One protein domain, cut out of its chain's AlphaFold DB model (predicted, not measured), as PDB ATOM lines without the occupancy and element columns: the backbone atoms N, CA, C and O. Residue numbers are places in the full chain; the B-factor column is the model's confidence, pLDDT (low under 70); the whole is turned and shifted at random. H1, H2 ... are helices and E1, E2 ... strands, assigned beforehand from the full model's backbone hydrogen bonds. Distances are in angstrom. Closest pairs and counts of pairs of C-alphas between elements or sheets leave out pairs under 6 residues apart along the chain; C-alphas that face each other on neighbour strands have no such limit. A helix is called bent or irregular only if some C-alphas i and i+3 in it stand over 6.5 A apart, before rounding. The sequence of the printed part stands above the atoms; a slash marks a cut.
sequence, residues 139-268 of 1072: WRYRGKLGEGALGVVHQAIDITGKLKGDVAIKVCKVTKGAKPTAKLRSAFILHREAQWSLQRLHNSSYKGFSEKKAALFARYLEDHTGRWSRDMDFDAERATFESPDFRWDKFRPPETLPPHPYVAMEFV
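Overview. This is residues 139 to 268 of the 1072 residues of the protein "Hypothetical protein" of Symbiodinium sp. CCMP2592 (UniProt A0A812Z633). A strongly twisted five-stranded sheet has one long helix, H1, packed on one face, running along E5 and E4 at one side of the sheet. The meander E1, E2, E3, each strand the antiparallel neighbour of the one before, makes the other side; the short helices H2 and H3 lie off the sheet, and residues 242 to 261 form a long stretch with no named element. The printed part has 130 residues, with E1, E2, E3, H1, H2, E4, H3 and E5 along the chain; the sheet's order is E1, E2, E3, E5, E4, antiparallel throughout. The class is mixed, helices and strands, in two layers, with H1 on one face of the sheet. The whole is compact, with a radius of gyration of the C-alphas of 15.4 A and spans of 41 by 39 by 25 A.

Along the chain. E1, residues 139 to 147, begins at C-alpha 139 (171.556, 104.978, 109.565), runs 18.3 A and bends by 80 degrees at residue 142. E2, residues 151 to 158, runs 19.8 A and bends by 63 degrees at residue 155. E3, residues 166 to 172, runs 19.5 A. H1, residues 180 to 201, runs 30.6 A from C-alpha 180 (171.696, 105.397, 136.002); it is irregular, but only just: C-alphas 198 and 201 are 6.9 A apart. H2 is residues 211 to 214, E4 residues 220 to 224 and H3 residues 234 to 241. E5, residues 262 to 266, ends at C-alpha 266 (179.068, 116.225, 109.625).

Arrangement. The hairpin E1 and E2 has N 142 and O 155 within hydrogen-bond range at 2.8 A; the hairpin E2 and E3 has N 169 and O 154 at 2.8 A. E5 is antiparallel to E3, with N 168 and O 265 at 2.9 A, and to the edge strand E4, with N 221 and O 264 at 2.8 A. E3, H1 with H2, and E4 make a split strand-helix-strand unit, two strands running the same way with E5 between them; its crossover is right-handed. H1 is on the sheet at a height of 8.7 A, over E5 and E4, and on the local plane stands at 24 degrees to E5, along the strands. Its closest C-alphas to E4 are those of Ala 194 and Tyr 220, 5.7 A. H1, with residues 192 to 199 alone, only just touches H3, with 3 pairs of C-alphas within 8 A; the closest are Gln 195 and Phe 234, 7.3 A, at a shallow tilt of 24 degrees, opposite ways. H2 is close to H1 but not clearly touching, with the closest C-alphas, Leu 201 and Ala 214, 5.8 A apart. In H3 every O i to N i+4 pair is within hydrogen-bond range, in H1 17 of 18; H2 is too short for such a pair.

Size, cuts and confidence. The two C-alphas farthest apart are those of Gly 177 and Lys 212, 43.9 A. The printed part has no cut, and the link from H3 to E5, 20 residues, is long. The mean pLDDT of the printed part is 95.9, and no printed residue is under 70.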
ATOM      1  N   TRP A 139     170.104 104.880 109.698       98.19
ATOM      2  CA  TRP A 139     171.556 104.978 109.565       98.19
ATOM      3  C   TRP A 139     172.137 103.714 108.932       98.19
ATOM      4  O   TRP A 139     172.130 102.631 109.528       98.19
ATOM      5  N   ARG A 140     172.665 103.841 107.713       97.44
ATOM      6  CA  ARG A 140     173.510 102.805 107.107       97.44
ATOM      7  C   ARG A 140     174.953 103.078 107.506       97.44
ATOM      8  O   ARG A 140     175.603 103.939 106.918       97.44
ATOM      9  N   TYR A 141     175.423 102.378 108.525       97.31
ATOM     10  CA  TYR A 141     176.771 102.499 109.051       97.31
ATOM     11  C   TYR A 141     177.802 101.957 108.051       97.31
ATOM     12  O   TYR A 141     177.559 100.988 107.330       97.31
ATOM     13  N   ARG A 142     178.956 102.624 107.989       95.69
ATOM     14  CA  ARG A 142     180.097 102.289 107.122       95.69
ATOM     15  C   ARG A 142     181.285 101.748 107.915       95.69
ATOM     16  O   ARG A 142     181.933 100.806 107.468       95.69
ATOM     17  N   GLY A 143     181.538 102.293 109.104       94.06
ATOM     18  CA  GLY A 143     182.641 101.878 109.969       94.06
ATOM     19  C   GLY A 143     182.666 102.620 111.304       94.06
ATOM     20  O   GLY A 143     181.975 103.623 111.482       94.06
ATOM     21  N   LYS A 144     183.475 102.125 112.244       95.12
ATOM     22  CA  LYS A 144     183.866 102.846 113.466       95.12
ATOM     23  C   LYS A 144     184.980 103.833 113.102       95.12
ATOM     24  O   LYS A 144     185.987 103.414 112.543       95.12
ATOM     25  N   LEU A 145     184.794 105.113 113.417       95.00
ATOM     26  CA  LEU A 145     185.779 106.184 113.200       95.00
ATOM     27  C   LEU A 145     186.679 106.406 114.420       95.00
ATOM     28  O   LEU A 145     187.824 106.818 114.274       95.00
ATOM     29  N   GLY A 146     186.170 106.133 115.622       94.69
ATOM     30  CA  GLY A 146     186.928 106.287 116.860       94.69
ATOM     31  C   GLY A 146     186.102 105.957 118.098       94.69
ATOM     32  O   GLY A 146     184.903 105.692 118.018       94.69
ATOM     33  N   GLU A 147     186.747 105.969 119.259       94.88
ATOM     34  CA  GLU A 147     186.103 105.780 120.557       94.88
ATOM     35  C   GLU A 147     186.795 106.639 121.615       94.88
ATOM     36  O   GLU A 147     188.018 106.635 121.726       94.88
ATOM     37  N   GLY A 148     185.997 107.371 122.391       92.81
ATOM     38  CA  GLY A 148     186.448 108.194 123.507       92.81
ATOM     39  C   GLY A 148     185.712 107.845 124.798       92.81
ATOM     40  O   GLY A 148     184.853 106.961 124.838       92.81
ATOM     41  N   ALA A 149     186.011 108.573 125.876       90.25
ATOM     42  CA  ALA A 149     185.406 108.331 127.189       90.25
ATOM     43  C   ALA A 149     183.869 108.495 127.198       90.25
ATOM     44  O   ALA A 149     183.180 107.814 127.956       90.25
ATOM     45  N   LEU A 150     183.336 109.383 126.352       91.75
ATOM     46  CA  LEU A 150     181.907 109.708 126.280       91.75
ATOM     47  C   LEU A 150     181.116 108.815 125.311       91.75
ATOM     48  O   LEU A 150     179.906 108.661 125.479       91.75
ATOM     49  N   GLY A 151     181.758 108.232 124.296       95.25
ATOM     50  CA  GLY A 151     181.039 107.595 123.194       95.25
ATOM     51  C   GLY A 151     181.907 106.974 122.106       95.25
ATOM     52  O   GLY A 151     183.116 107.197 122.042       95.25
ATOM     53  N   VAL A 152     181.252 106.211 121.233       96.62
ATOM     54  CA  VAL A 152     181.831 105.637 120.011       96.62
ATOM     55  C   VAL A 152     181.342 106.446 118.814       96.62
ATOM     56  O   VAL A 152     180.152 106.743 118.721       96.62
ATOM     57  N   VAL A 153     182.243 106.811 117.903       97.69
ATOM     58  CA  VAL A 153     181.912 107.549 116.677       97.69
ATOM     59  C   VAL A 153     181.907 106.581 115.499       97.69
ATOM     60  O   VAL A 153     182.873 105.847 115.296       97.69
ATOM     61  N   HIS A 154     180.842 106.598 114.700       97.88
ATOM     62  CA  HIS A 154     180.700 105.782 113.494       97.88
ATOM     63  C   HIS A 154     180.404 106.648 112.267       97.88
ATOM     64  O   HIS A 154     179.637 107.600 112.360       97.88
ATOM     65  N   GLN A 155     180.951 106.286 111.108       97.75
ATOM     66  CA  GLN A 155     180.546 106.838 109.811       97.75
ATOM     67  C   GLN A 155     179.219 106.193 109.395       97.75
ATOM     68  O   GLN A 155     179.070 104.973 109.522       97.75
ATOM     69  N   ALA A 156     178.275 106.971 108.874       98.12
ATOM     70  CA  ALA A 156     177.004 106.472 108.355       98.12
ATOM     71  C   ALA A 156     176.474 107.315 107.185       98.12
ATOM     72  O   ALA A 156     176.879 108.456 107.001       98.12
ATOM     73  N   ILE A 157     175.516 106.761 106.441       97.50
ATOM     74  CA  ILE A 157     174.670 107.484 105.481       97.50
ATOM     75  C   ILE A 157     173.247 107.568 106.045       97.50
ATOM     76  O   ILE A 157     172.725 106.576 106.567       97.50
ATOM     77  N   ASP A 158     172.601 108.723 105.884       98.06
ATOM     78  CA  ASP A 158     171.160 108.891 106.092       98.06
ATOM     79  C   ASP A 158     170.373 108.303 104.910       98.06
ATOM     80  O   ASP A 158     170.231 108.937 103.863       98.06
ATOM     81  N   ILE A 159     169.816 107.099 105.063       97.50
ATOM     82  CA  ILE A 159     169.037 106.463 103.984       97.50
ATOM     83  C   ILE A 159     167.715 107.185 103.686       97.50
ATOM     84  O   ILE A 159     167.085 106.887 102.675       97.50
ATOM     85  N   THR A 160     167.286 108.126 104.538       97.00
ATOM     86  CA  THR A 160     166.101 108.964 104.282       97.00
ATOM     87  C   THR A 160     166.413 110.195 103.427       97.00
ATOM     88  O   THR A 160     165.490 110.896 103.020       97.00
ATOM     89  N   GLY A 161     167.695 110.467 103.147       96.75
ATOM     90  CA  GLY A 161     168.139 111.568 102.289       96.75
ATOM     91  C   GLY A 161     167.914 112.976 102.852       96.75
ATOM     92  O   GLY A 161     168.073 113.946 102.111       96.75
ATOM     93  N   LYS A 162     167.541 113.111 104.136       97.56
ATOM     94  CA  LYS A 162     167.391 114.419 104.801       97.56
ATOM     95  C   LYS A 162     168.749 115.092 104.972       97.56
ATOM     96  O   LYS A 162     168.908 116.256 104.613       97.56
ATOM     97  N   LEU A 163     169.726 114.345 105.485       97.62
ATOM     98  CA  LEU A 163     171.137 114.723 105.460       97.62
ATOM     99  C   LEU A 163     171.776 114.181 104.172       97.62
ATOM    100  O   LEU A 163     171.435 113.094 103.705       97.62
ATOM    101  N   LYS A 164     172.688 114.956 103.575       96.81
ATOM    102  CA  LYS A 164     173.367 114.611 102.316       96.81
ATOM    103  C   LYS A 164     174.793 114.140 102.583       96.81
ATOM    104  O   LYS A 164     175.503 114.770 103.356       96.81
ATOM    105  N   GLY A 165     175.224 113.105 101.862       95.62
ATOM    106  CA  GLY A 165     176.572 112.544 101.979       95.62
ATOM    107  C   GLY A 165     176.734 111.617 103.185       95.62
ATOM    108  O   GLY A 165     175.762 111.036 103.670       95.62
ATOM    109  N   ASP A 166     177.978 111.468 103.637       97.62
ATOM    110  CA  ASP A 166     178.292 110.786 104.892       97.62
ATOM    111  C   ASP A 166     178.097 111.726 106.090       97.62
ATOM    112  O   ASP A 166     178.338 112.932 106.019       97.62
ATOM    113  N   VAL A 167     177.733 111.138 107.224       98.38
ATOM    114  CA  VAL A 167     177.679 111.778 108.541       98.38
ATOM    115  C   VAL A 167     178.483 110.964 109.549       98.38
ATOM    116  O   VAL A 167     178.706 109.763 109.368       98.38
ATOM    117  N   ALA A 168     178.892 111.601 110.640       98.50
ATOM    118  CA  ALA A 168     179.405 110.918 111.816       98.50
ATOM    119  C   ALA A 168     178.313 110.851 112.899       98.50
ATOM    120  O   ALA A 168     177.656 111.840 113.213       98.50
ATOM    121  N   ILE A 169     178.111 109.669 113.477       98.50
ATOM    122  CA  ILE A 169     177.164 109.409 114.565       98.50
ATOM    123  C   ILE A 169     177.983 109.113 115.822       98.50
ATOM    124  O   ILE A 169     178.639 108.071 115.895       98.50
ATOM    125  N   LYS A 170     177.948 110.008 116.817       98.25
ATOM    126  CA  LYS A 170     178.582 109.792 118.130       98.25
ATOM    127  C   LYS A 170     177.537 109.228 119.089       98.25
ATOM    128  O   LYS A 170     176.595 109.920 119.469       98.25
ATOM    129  N   VAL A 171     177.687 107.954 119.446       97.69
ATOM    130  CA  VAL A 171     176.774 107.201 120.317       97.69
ATOM    131  C   VAL A 171     177.333 107.182 121.738       97.69
ATOM    132  O   VAL A 171     178.467 106.756 121.953       97.69
ATOM    133  N   CYS A 172     176.543 107.621 122.717       96.50
ATOM    134  CA  CYS A 172     176.915 107.667 124.131       96.50
ATOM    135  C   CYS A 172     177.296 106.273 124.659       96.50
ATOM    136  O   CYS A 172     176.511 105.324 124.569       96.50
ATOM    137  N   LYS A 173     178.474 106.147 125.280       92.31
ATOM    138  CA  LYS A 173     178.983 104.872 125.805       92.31
ATOM    139  C   LYS A 173     178.270 104.501 127.107       92.31
ATOM    140  O   LYS A 173     178.571 105.021 128.179       92.31
ATOM    141  N   VAL A 174     177.309 103.580 127.020       87.00
ATOM    142  CA  VAL A 174     176.563 103.063 128.179       87.00
ATOM    143  C   VAL A 174     177.225 101.782 128.693       87.00
ATOM    144  O   VAL A 174     176.849 100.679 128.303       87.00
ATOM    145  N   THR A 175     178.220 101.916 129.574       85.56
ATOM    146  CA  THR A 175     178.892 100.759 130.194       85.56
ATOM    147  C   THR A 175     177.887  99.869 130.936       85.56
ATOM    148  O   THR A 175     177.069 100.352 131.726       85.56
ATOM    149  N   LYS A 176     177.947  98.551 130.703       85.00
ATOM    150  CA  LYS A 176     177.068  97.562 131.345       85.00
ATOM    151  C   LYS A 176     177.206  97.645 132.871       85.00
ATOM    152  O   LYS A 176     178.309  97.614 133.399       85.00
ATOM    153  N   GLY A 177     176.084  97.792 133.578       86.94
ATOM    154  CA  GLY A 177     176.072  97.964 135.037       86.94
ATOM    155  C   GLY A 177     176.433  99.368 135.548       86.94
ATOM    156  O   GLY A 177     176.455  99.572 136.762       86.94
ATOM    157  N   ALA A 178     176.672 100.356 134.676       89.19
ATOM    158  CA  ALA A 178     176.836 101.744 135.105       89.19
ATOM    159  C   ALA A 178     175.590 102.244 135.857       89.19
ATOM    160  O   ALA A 178     174.453 102.003 135.445       89.19
ATOM    161  N   LYS A 179     175.801 102.989 136.950       94.19
ATOM    162  CA  LYS A 179     174.704 103.610 137.710       94.19
ATOM    163  C   LYS A 179     173.870 104.501 136.768       94.19
ATOM    164  O   LYS A 179     174.471 105.224 135.971       94.19
ATOM    165  N   PRO A 180     172.526 104.552 136.874       93.19
ATOM    166  CA  PRO A 180     171.696 105.397 136.002       93.19
ATOM    167  C   PRO A 180     172.123 106.875 135.981       93.19
ATOM    168  O   PRO A 180     172.057 107.531 134.946       93.19
ATOM    169  N   THR A 181     172.662 107.371 137.098       94.69
ATOM    170  CA  THR A 181     173.230 108.722 137.249       94.69
ATOM    171  C   THR A 181     174.510 108.957 136.441       94.69
ATOM    172  O   THR A 181     174.854 110.101 136.159       94.69
ATOM    173  N   ALA A 182     175.249 107.907 136.076       94.00
ATOM    174  CA  ALA A 182     176.360 107.987 135.133       94.00
ATOM    175  C   ALA A 182     175.837 108.055 133.693       94.00
ATOM    176  O   ALA A 182     176.243 108.960 132.975       94.00
ATOM    177  N   LYS A 183     174.858 107.213 133.308       93.94
ATOM    178  CA  LYS A 183     174.216 107.309 131.980       93.94
ATOM    179  C   LYS A 183     173.601 108.696 131.747       93.94
ATOM    180  O   LYS A 183     173.824 109.276 130.692       93.94
ATOM    181  N   LEU A 184     172.869 109.232 132.731       95.81
ATOM    182  CA  LEU A 184     172.287 110.581 132.673       95.81
ATOM    183  C   LEU A 184     173.362 111.655 132.443       95.81
ATOM    184  O   LEU A 184     173.242 112.436 131.507       95.81
ATOM    185  N   ARG A 185     174.444 111.658 133.234       95.81
ATOM    186  CA  ARG A 185     175.541 112.629 133.064       95.81
ATOM    187  C   ARG A 185     176.234 112.506 131.707       95.81
ATOM    188  O   ARG A 185     176.452 113.523 131.067       95.81
ATOM    189  N   SER A 186     176.549 111.292 131.251       95.56
ATOM    190  CA  SER A 186     177.195 111.074 129.947       95.56
ATOM    191  C   SER A 186     176.316 111.539 128.782       95.56
ATOM    192  O   SER A 186     176.812 112.192 127.869       95.56
ATOM    193  N   ALA A 187     175.007 111.269 128.843       96.69
ATOM    194  CA  ALA A 187     174.060 111.732 127.835       96.69
ATOM    195  C   ALA A 187     173.878 113.263 127.862       96.69
ATOM    196  O   ALA A 187     173.794 113.863 126.798       96.69
ATOM    197  N   PHE A 188     173.888 113.907 129.038       97.50
ATOM    198  CA  PHE A 188     173.823 115.371 129.132       97.50
ATOM    199  C   PHE A 188     175.113 116.062 128.663       97.50
ATOM    200  O   PHE A 188     175.056 117.114 128.035       97.50
ATOM    201  N   ILE A 189     176.288 115.474 128.914       97.44
ATOM    202  CA  ILE A 189     177.547 115.999 128.362       97.44
ATOM    203  C   ILE A 189     177.492 115.973 126.828       97.44
ATOM    204  O   ILE A 189     177.839 116.969 126.199       97.44
ATOM    205  N   LEU A 190     176.987 114.881 126.241       97.75
ATOM    206  CA  LEU A 190     176.791 114.748 124.794       97.75
ATOM    207  C   LEU A 190     175.692 115.686 124.246       97.75
ATOM    208  O   LEU A 190     175.794 116.142 123.111       97.75
ATOM    209  N   HIS A 191     174.674 116.014 125.050       97.88
ATOM    210  CA  HIS A 191     173.666 117.026 124.719       97.88
ATOM    211  C   HIS A 191     174.313 118.410 124.614       97.88
ATOM    212  O   HIS A 191     174.298 119.038 123.557       97.88
ATOM    213  N   ARG A 192     174.976 118.851 125.692       97.75
ATOM    214  CA  ARG A 192     175.688 120.136 125.757       97.75
ATOM    215  C   ARG A 192     176.713 120.272 124.628       97.75
ATOM    216  O   ARG A 192     176.808 121.334 124.023       97.75
ATOM    217  N   GLU A 193     177.447 119.199 124.335       97.62
ATOM    218  CA  GLU A 193     178.384 119.101 123.212       97.62
ATOM    219  C   GLU A 193     177.728 119.485 121.873       97.62
ATOM    220  O   GLU A 193     178.249 120.347 121.165       97.62
ATOM    221  N   ALA A 194     176.563 118.911 121.548       98.31
ATOM    222  CA  ALA A 194     175.832 119.250 120.329       98.31
ATOM    223  C   ALA A 194     175.220 120.655 120.375       98.31
ATOM    224  O   ALA A 194     175.301 121.387 119.387       98.31
ATOM    225  N   GLN A 195     174.649 121.067 121.510       98.19
ATOM    226  CA  GLN A 195     174.039 122.391 121.647       98.19
ATOM    227  C   GLN A 195     175.065 123.538 121.557       98.19
ATOM    228  O   GLN A 195     174.728 124.596 121.026       98.19
ATOM    229  N   TRP A 196     176.332 123.341 121.952       98.31
ATOM    230  CA  TRP A 196     177.392 124.332 121.697       98.31
ATOM    231  C   TRP A 196     177.596 124.611 120.202       98.31
ATOM    232  O   TRP A 196     177.791 125.765 119.815       98.31
ATOM    233  N   SER A 197     177.501 123.588 119.350       98.50
ATOM    234  CA  SER A 197     177.531 123.764 117.896       98.50
ATOM    235  C   SER A 197     176.209 124.332 117.369       98.50
ATOM    236  O   SER A 197     176.206 125.396 116.745       98.50
ATOM    237  N   LEU A 198     175.086 123.674 117.677       98.12
ATOM    238  CA  LEU A 198     173.757 123.980 117.136       98.12
ATOM    239  C   LEU A 198     173.238 125.374 117.521       98.12
ATOM    240  O   LEU A 198     172.630 126.036 116.685       98.12
ATOM    241  N   GLN A 199     173.466 125.819 118.761       97.69
ATOM    242  CA  GLN A 199     172.914 127.074 119.293       97.69
ATOM    243  C   GLN A 199     173.900 128.246 119.245       97.69
ATOM    244  O   GLN A 199     173.459 129.395 119.303       97.69
ATOM    245  N   ARG A 200     175.214 127.984 119.141       97.12
ATOM    246  CA  ARG A 200     176.259 129.026 119.148       97.12
ATOM    247  C   ARG A 200     177.186 128.961 117.935       97.12
ATOM    248  O   ARG A 200     177.000 129.754 117.017       97.12
ATOM    249  N   LEU A 201     178.155 128.036 117.904       98.38
ATOM    250  CA  LEU A 201     179.265 128.068 116.930       98.38
ATOM    251  C   LEU A 201     178.795 128.095 115.468       98.38
ATOM    252  O   LEU A 201     179.391 128.798 114.651       98.38
ATOM    253  N   HIS A 202     177.726 127.357 115.150       98.38
ATOM    254  CA  HIS A 202     177.171 127.206 113.802       98.38
ATOM    255  C   HIS A 202     175.778 127.845 113.642       98.38
ATOM    256  O   HIS A 202     175.103 127.607 112.637       98.38
ATOM    257  N   ASN A 203     175.343 128.663 114.608       97.94
ATOM    258  CA  ASN A 203     174.061 129.368 114.573       97.94
ATOM    259  C   ASN A 203     174.223 130.769 113.968       97.94
ATOM    260  O   ASN A 203     174.710 131.683 114.630       97.94
ATOM    261  N   SER A 204     173.730 130.974 112.745       98.12
ATOM    262  CA  SER A 204     173.785 132.272 112.054       98.12
ATOM    263  C   SER A 204     172.996 133.403 112.728       98.12
ATOM    264  O   SER A 204     173.166 134.562 112.356       98.12
ATOM    265  N   SER A 205     172.157 133.090 113.721       97.69
ATOM    266  CA  SER A 205     171.434 134.077 114.536       97.69
ATOM    267  C   SER A 205     172.181 134.463 115.821       97.69
ATOM    268  O   SER A 205     171.744 135.374 116.527       97.69
ATOM    269  N   TYR A 206     173.277 133.778 116.167       97.56
ATOM    270  CA  TYR A 206     174.021 134.033 117.399       97.56
ATOM    271  C   TYR A 206     174.964 135.239 117.249       97.56
ATOM    272  O   TYR A 206     175.631 135.422 116.227       97.56
ATOM    273  N   LYS A 207     175.044 136.085 118.286       96.81
ATOM    274  CA  LYS A 207     175.875 137.298 118.256       96.81
ATOM    275  C   LYS A 207     177.358 136.923 118.149       96.81
ATOM    276  O   LYS A 207     177.903 136.294 119.046       96.81
ATOM    277  N   GLY A 208     178.010 137.382 117.082       95.62
ATOM    278  CA  GLY A 208     179.417 137.084 116.798       95.62
ATOM    279  C   GLY A 208     179.636 135.862 115.901       95.62
ATOM    280  O   GLY A 208     180.786 135.517 115.651       95.62
ATOM    281  N   PHE A 209     178.574 135.219 115.396       98.38
ATOM    282  CA  PHE A 209     178.712 134.157 114.399       98.38
ATOM    283  C   PHE A 209     179.536 134.630 113.192       98.38
ATOM    284  O   PHE A 209     179.316 135.714 112.650       98.38
ATOM    285  N   SER A 210     180.466 133.787 112.745       98.38
ATOM    286  CA  SER A 210     181.296 134.044 111.572       98.38
ATOM    287  C   SER A 210     181.471 132.753 110.785       98.38
ATOM    288  O   SER A 210     182.173 131.853 111.233       98.38
ATOM    289  N   GLU A 211     180.867 132.661 109.601       98.19
ATOM    290  CA  GLU A 211     180.873 131.445 108.772       98.19
ATOM    291  C   GLU A 211     182.294 130.917 108.499       98.19
ATOM    292  O   GLU A 211     182.552 129.727 108.676       98.19
ATOM    293  N   LYS A 212     183.252 131.808 108.186       98.19
ATOM    294  CA  LYS A 212     184.669 131.445 107.990       98.19
ATOM    295  C   LYS A 212     185.276 130.778 109.231       98.19
ATOM    296  O   LYS A 212     186.051 129.837 109.092       98.19
ATOM    297  N   LYS A 213     184.956 131.270 110.434       98.31
ATOM    298  CA  LYS A 213     185.491 130.731 111.694       98.31
ATOM    299  C   LYS A 213     184.725 129.490 112.156       98.31
ATOM    300  O   LYS A 213     185.342 128.547 112.635       98.31
ATOM    301  N   ALA A 214     183.411 129.444 111.941       98.50
ATOM    302  CA  ALA A 214     182.569 128.277 112.197       98.50
ATOM    303  C   ALA A 214     182.994 127.064 111.353       98.50
ATOM    304  O   ALA A 214     182.993 125.944 111.852       98.50
ATOM    305  N   ALA A 215     183.447 127.288 110.114       98.00
ATOM    306  CA  ALA A 215     184.018 126.256 109.247       98.00
ATOM    307  C   ALA A 215     185.349 125.656 109.757       98.00
ATOM    308  O   ALA A 215     185.825 124.679 109.188       98.00
ATOM    309  N   LEU A 216     185.949 126.198 110.827       98.50
ATOM    310  CA  LEU A 216     187.083 125.582 111.532       98.50
ATOM    311  C   LEU A 216     186.635 124.559 112.592       98.50
ATOM    312  O   LEU A 216     187.484 123.991 113.274       98.50
ATOM    313  N   PHE A 217     185.330 124.320 112.763       98.69
ATOM    314  CA  PHE A 217     184.747 123.413 113.757       98.69
ATOM    315  C   PHE A 217     183.777 122.451 113.078       98.69
ATOM    316  O   PHE A 217     182.951 122.885 112.278       98.69
ATOM    317  N   ALA A 218     183.817 121.170 113.447       98.25
ATOM    318  CA  ALA A 218     182.848 120.203 112.945       98.25
ATOM    319  C   ALA A 218     181.428 120.553 113.410       98.25
ATOM    320  O   ALA A 218     181.157 120.725 114.603       98.25
ATOM    321  N   ARG A 219     180.516 120.661 112.448       98.31
ATOM    322  CA  ARG A 219     179.115 121.003 112.656       98.31
ATOM    323  C   ARG A 219     178.309 119.811 113.154       98.31
ATOM    324  O   ARG A 219     178.243 118.766 112.506       98.31
ATOM    325  N   TYR A 220     177.594 120.005 114.255       98.44
ATOM    326  CA  TYR A 220     176.569 119.081 114.718       98.44
ATOM    327  C   TYR A 220     175.278 119.394 113.951       98.44
ATOM    328  O   TYR A 220     174.933 120.553 113.714       98.44
ATOM    329  N   LEU A 221     174.608 118.345 113.483       98.31
ATOM    330  CA  LEU A 221     173.478 118.414 112.557       98.31
ATOM    331  C   LEU A 221     172.162 118.111 113.274       98.31
ATOM    332  O   LEU A 221     171.159 118.772 113.018       98.31
ATOM    333  N   GLU A 222     172.167 117.126 114.177       98.12
ATOM    334  CA  GLU A 222     170.993 116.708 114.944       98.12
ATOM    335  C   GLU A 222     171.388 116.167 116.328       98.12
ATOM    336  O   GLU A 222     172.434 115.534 116.489       98.12
ATOM    337  N   ASP A 223     170.510 116.356 117.312       97.81
ATOM    338  CA  ASP A 223     170.675 115.877 118.686       97.81
ATOM    339  C   ASP A 223     169.569 114.872 119.036       97.81
ATOM    340  O   ASP A 223     168.381 115.188 118.979       97.81
ATOM    341  N   HIS A 224     169.977 113.655 119.400       97.38
ATOM    342  CA  HIS A 224     169.118 112.535 119.793       97.38
ATOM    343  C   HIS A 224     169.541 111.986 121.164       97.38
ATOM    344  O   HIS A 224     169.474 110.782 121.435       97.38
ATOM    345  N   THR A 225     170.035 112.855 122.048       96.38
ATOM    346  CA  THR A 225     170.455 112.461 123.403       96.38
ATOM    347  C   THR A 225     169.276 112.258 124.358       96.38
ATOM    348  O   THR A 225     169.383 111.499 125.325       96.38
ATOM    349  N   GLY A 226     168.138 112.879 124.050       92.25
ATOM    350  CA  GLY A 226     166.911 112.888 124.840       92.25
ATOM    351  C   GLY A 226     166.431 114.316 125.093       92.25
ATOM    352  O   GLY A 226     167.147 115.278 124.828       92.25
ATOM    353  N   ARG A 227     165.210 114.460 125.611       89.44
ATOM    354  CA  ARG A 227     164.656 115.764 125.986       89.44
ATOM    355  C   ARG A 227     164.911 116.040 127.469       89.44
ATOM    356  O   ARG A 227     164.426 115.299 128.326       89.44
ATOM    357  N   TRP A 228     165.671 117.092 127.759       91.88
ATOM    358  CA  TRP A 228     166.154 117.419 129.104       91.88
ATOM    359  C   TRP A 228     165.214 118.380 129.839       91.88
ATOM    360  O   TRP A 228     164.763 118.063 130.942       91.88
ATOM    361  N   SER A 229     164.822 119.478 129.193       89.31
ATOM    362  CA  SER A 229     163.704 120.345 129.582       89.31
ATOM    363  C   SER A 229     162.573 120.326 128.545       89.31
ATOM    364  O   SER A 229     162.725 119.843 127.422       89.31
ATOM    365  N   ARG A 230     161.389 120.829 128.920       84.25
ATOM    366  CA  ARG A 230     160.279 120.991 127.966       84.25
ATOM    367  C   ARG A 230     160.278 122.346 127.272       84.25
ATOM    368  O   ARG A 230     160.080 122.372 126.059       84.25
ATOM    369  N   ASP A 231     160.510 123.402 128.048       91.00
ATOM    370  CA  ASP A 231     160.152 124.783 127.710       91.00
ATOM    371  C   ASP A 231     161.274 125.792 128.059       91.00
ATOM    372  O   ASP A 231     161.020 126.993 128.126       91.00
ATOM    373  N   MET A 232     162.498 125.319 128.335       92.81
ATOM    374  CA  MET A 232     163.652 126.173 128.655       92.81
ATOM    375  C   MET A 232     164.527 126.374 127.415       92.81
ATOM    376  O   MET A 232     164.637 125.479 126.577       92.81
ATOM    377  N   ASP A 233     165.187 127.527 127.313       95.25
ATOM    378  CA  ASP A 233     166.327 127.670 126.409       95.25
ATOM    379  C   ASP A 233     167.556 126.914 126.947       95.25
ATOM    380  O   ASP A 233     167.643 126.567 128.129       95.25
ATOM    381  N   PHE A 234     168.524 126.665 126.064       95.31
ATOM    382  CA  PHE A 234     169.721 125.893 126.383       95.31
ATOM    383  C   PHE A 234     170.599 126.532 127.475       95.31
ATOM    384  O   PHE A 234     171.229 125.797 128.229       95.31
ATOM    385  N   ASP A 235     170.638 127.859 127.626       95.81
ATOM    386  CA  ASP A 235     171.466 128.493 128.659       95.81
ATOM    387  C   ASP A 235     170.820 128.414 130.047       95.81
ATOM    388  O   ASP A 235     171.510 128.112 131.024       95.81
ATOM    389  N   ALA A 236     169.500 128.587 130.143       96.75
ATOM    390  CA  ALA A 236     168.744 128.336 131.370       96.75
ATOM    391  C   ALA A 236     168.768 126.846 131.765       96.75
ATOM    392  O   ALA A 236     168.903 126.495 132.946       96.75
ATOM    393  N   GLU A 237     168.670 125.953 130.778       96.75
ATOM    394  CA  GLU A 237     168.766 124.511 130.984       96.75
ATOM    395  C   GLU A 237     170.171 124.116 131.479       96.75
ATOM    396  O   GLU A 237     170.318 123.467 132.521       96.75
ATOM    397  N   ARG A 238     171.219 124.597 130.796       96.56
ATOM    398  CA  ARG A 238     172.622 124.432 131.191       96.56
ATOM    399  C   ARG A 238     172.866 124.943 132.606       96.56
ATOM    400  O   ARG A 238     173.412 124.197 133.411       96.56
ATOM    401  N   ALA A 239     172.437 126.162 132.938       96.94
ATOM    402  CA  ALA A 239     172.606 126.735 134.275       96.94
ATOM    403  C   ALA A 239     171.996 125.849 135.381       96.94
ATOM    404  O   ALA A 239     172.531 125.778 136.489       96.94
ATOM    405  N   THR A 240     170.925 125.117 135.064       97.19
ATOM    406  CA  THR A 240     170.290 124.160 135.978       97.19
ATOM    407  C   THR A 240     171.130 122.889 136.157       97.19
ATOM    408  O   THR A 240     171.464 122.534 137.287       97.19
ATOM    409  N   PHE A 241     171.508 122.207 135.070       97.25
ATOM    410  CA  PHE A 241     172.225 120.919 135.130       97.25
ATOM    411  C   PHE A 241     173.726 121.042 135.443       97.25
ATOM    412  O   PHE A 241     174.324 120.132 136.029       97.25
ATOM    413  N   GLU A 242     174.350 122.165 135.082       97.62
ATOM    414  CA  GLU A 242     175.733 122.487 135.435       97.62
ATOM    415  C   GLU A 242     175.879 122.990 136.874       97.62
ATOM    416  O   GLU A 242     177.005 123.012 137.367       97.62
ATOM    417  N   SER A 243     174.797 123.347 137.577       97.44
ATOM    418  CA  SER A 243     174.874 123.812 138.968       97.44
ATOM    419  C   SER A 243     175.631 122.813 139.868       97.44
ATOM    420  O   SER A 243     175.386 121.602 139.783       97.44
ATOM    421  N   PRO A 244     176.547 123.272 140.749       96.81
ATOM    422  CA  PRO A 244     177.279 122.397 141.669       96.81
ATOM    423  C   PRO A 244     176.358 121.662 142.653       96.81
ATOM    424  O   PRO A 244     176.719 120.586 143.130       96.81
ATOM    425  N   ASP A 245     175.169 122.208 142.916       97.38
ATOM    426  CA  ASP A 245     174.163 121.636 143.813       97.38
ATOM    427  C   ASP A 245     173.206 120.658 143.100       97.38
ATOM    428  O   ASP A 245     172.352 120.036 143.740       97.38
ATOM    429  N   PHE A 246     173.337 120.484 141.776       97.50
ATOM    430  CA  PHE A 246     172.408 119.675 140.989       97.50
ATOM    431  C   PHE A 246     172.477 118.174 141.321       97.50
ATOM    432  O   PHE A 246     173.518 117.512 141.257       97.50
ATOM    433  N   ARG A 247     171.311 117.593 141.627       97.12
ATOM    434  CA  ARG A 247     171.169 116.221 142.136       97.12
ATOM    435  C   ARG A 247     170.809 115.217 141.043       97.12
ATOM    436  O   ARG A 247     169.670 114.763 140.938       97.12
ATOM    437  N   TRP A 248     171.825 114.804 140.283       96.12
ATOM    438  CA  TRP A 248     171.762 113.744 139.259       96.12
ATOM    439  C   TRP A 248     171.169 112.405 139.744       96.12
ATOM    440  O   TRP A 248     170.692 111.616 138.934       96.12
ATOM    441  N   ASP A 249     171.194 112.136 141.050       95.81
ATOM    442  CA  ASP A 249     170.544 110.997 141.713       95.81
ATOM    443  C   ASP A 249     169.017 111.134 141.817       95.81
ATOM    444  O   ASP A 249     168.284 110.148 141.670       95.81
ATOM    445  N   LYS A 250     168.530 112.361 142.017       96.56
ATOM    446  CA  LYS A 250     167.105 112.685 142.154       96.56
ATOM    447  C   LYS A 250     166.446 113.025 140.818       96.56
ATOM    448  O   LYS A 250     165.259 112.761 140.660       96.56
ATOM    449  N   PHE A 251     167.203 113.555 139.856       96.31
ATOM    450  CA  PHE A 251     166.679 113.943 138.547       96.31
ATOM    451  C   PHE A 251     166.022 112.780 137.793       96.31
ATOM    452  O   PHE A 251     166.539 111.659 137.758       96.31
ATOM    453  N   ARG A 252     164.887 113.065 137.153       95.25
ATOM    454  CA  ARG A 252     164.206 112.195 136.191       95.25
ATOM    455  C   ARG A 252     163.854 113.071 134.980       95.25
ATOM    456  O   ARG A 252     163.179 114.078 135.189       95.25
ATOM    457  N   PRO A 253     164.320 112.750 133.761       94.12
ATOM    458  CA  PRO A 253     164.010 113.558 132.585       94.12
ATOM    459  C   PRO A 253     162.505 113.517 132.252       94.12
ATOM    460  O   PRO A 253     161.855 112.510 132.551       94.12
ATOM    461  N   PRO A 254     161.940 114.576 131.631       93.81
ATOM    462  CA  PRO A 254     160.513 114.660 131.287       93.81
ATOM    463  C   PRO A 254     160.008 113.574 130.326       93.81
ATOM    464  O   PRO A 254     158.796 113.376 130.208       93.81
ATOM    465  N   GLU A 255     160.933 112.925 129.622       93.62
ATOM    466  CA  GLU A 255     160.738 111.828 128.676       93.62
ATOM    467  C   GLU A 255     161.829 110.771 128.944       93.62
ATOM    468  O   GLU A 255     162.931 111.096 129.395       93.62
ATOM    469  N   THR A 256     161.549 109.484 128.716       92.38
ATOM    470  CA  THR A 256     162.547 108.428 128.957       92.38
ATOM    471  C   THR A 256     163.718 108.560 127.987       92.38
ATOM    472  O   THR A 256     163.496 108.504 126.778       92.38
ATOM    473  N   LEU A 257     164.957 108.670 128.495       92.69
ATOM    474  CA  LEU A 257     166.140 108.733 127.627       92.69
ATOM    475  C   LEU A 257     166.160 107.570 126.621       92.69
ATOM    476  O   LEU A 257     165.907 106.426 127.024       92.69
ATOM    477  N   PRO A 258     166.562 107.814 125.360       93.12
ATOM    478  CA  PRO A 258     166.744 106.752 124.382       93.12
ATOM    479  C   PRO A 258     167.688 105.650 124.911       93.12
ATOM    480  O   PRO A 258     168.607 105.914 125.708       93.12
ATOM    481  N   PRO A 259     167.505 104.382 124.487       91.69
ATOM    482  CA  PRO A 259     168.364 103.279 124.917       91.69
ATOM    483  C   PRO A 259     169.849 103.550 124.649       91.69
ATOM    484  O   PRO A 259     170.677 103.312 125.533       91.69
ATOM    485  N   HIS A 260     170.140 104.158 123.496       94.00
ATOM    486  CA  HIS A 260     171.464 104.566 123.037       94.00
ATOM    487  C   HIS A 260     171.407 106.054 122.627       94.00
ATOM    488  O   HIS A 260     171.098 106.345 121.476       94.00
ATOM    489  N   PRO A 261     171.616 106.997 123.570       96.62
ATOM    490  CA  PRO A 261     171.649 108.435 123.283       96.62
ATOM    491  C   PRO A 261     172.729 108.757 122.251       96.62
ATOM    492  O   PRO A 261     173.833 108.222 122.361       96.62
ATOM    493  N   TYR A 262     172.441 109.605 121.266       98.19
ATOM    494  CA  TYR A 262     173.401 109.910 120.202       98.19
ATOM    495  C   TYR A 262     173.252 111.320 119.638       98.19
ATOM    496  O   TYR A 262     172.262 112.000 119.885       98.19
ATOM    497  N   VAL A 263     174.241 111.742 118.858       98.50
ATOM    498  CA  VAL A 263     174.203 112.975 118.059       98.50
ATOM    499  C   VAL A 263     174.702 112.667 116.650       98.50
ATOM    500  O   VAL A 263     175.578 111.812 116.473       98.50
ATOM    501  N   ALA A 264     174.141 113.348 115.654       98.56
ATOM    502  CA  ALA A 264     174.626 113.320 114.281       98.56
ATOM    503  C   ALA A 264     175.407 114.608 114.005       98.56
ATOM    504  O   ALA A 264     174.920 115.704 114.282       98.56
ATOM    505  N   MET A 265     176.606 114.480 113.451       98.56
ATOM    506  CA  MET A 265     177.480 115.579 113.039       98.56
ATOM    507  C   MET A 265     177.969 115.344 111.608       98.56
ATOM    508  O   MET A 265     177.848 114.237 111.075       98.56
ATOM    509  N   GLU A 266     178.499 116.374 110.962       97.94
ATOM    510  CA  GLU A 266     179.068 116.225 109.625       97.94
ATOM    511  C   GLU A 266     180.274 115.276 109.635       97.94
ATOM    512  O   GLU A 266     181.049 115.217 110.594       97.94
ATOM    513  N   PHE A 267     180.433 114.497 108.566       98.12
ATOM    514  CA  PHE A 267     181.628 113.683 108.397       98.12
ATOM    515  C   PHE A 267     182.764 114.555 107.856       98.12
ATOM    516  O   PHE A 267     182.788 114.869 106.668       98.12
ATOM    517  N   VAL A 268     183.718 114.924 108.715       97.50
ATOM    518  CA  VAL A 268     184.948 115.602 108.279       97.50
ATOM    519  C   VAL A 268     185.850 114.594 107.548       97.50
ATOM    520  O   VAL A 268     186.349 113.662 108.185       97.50
TER     521      VAL A 268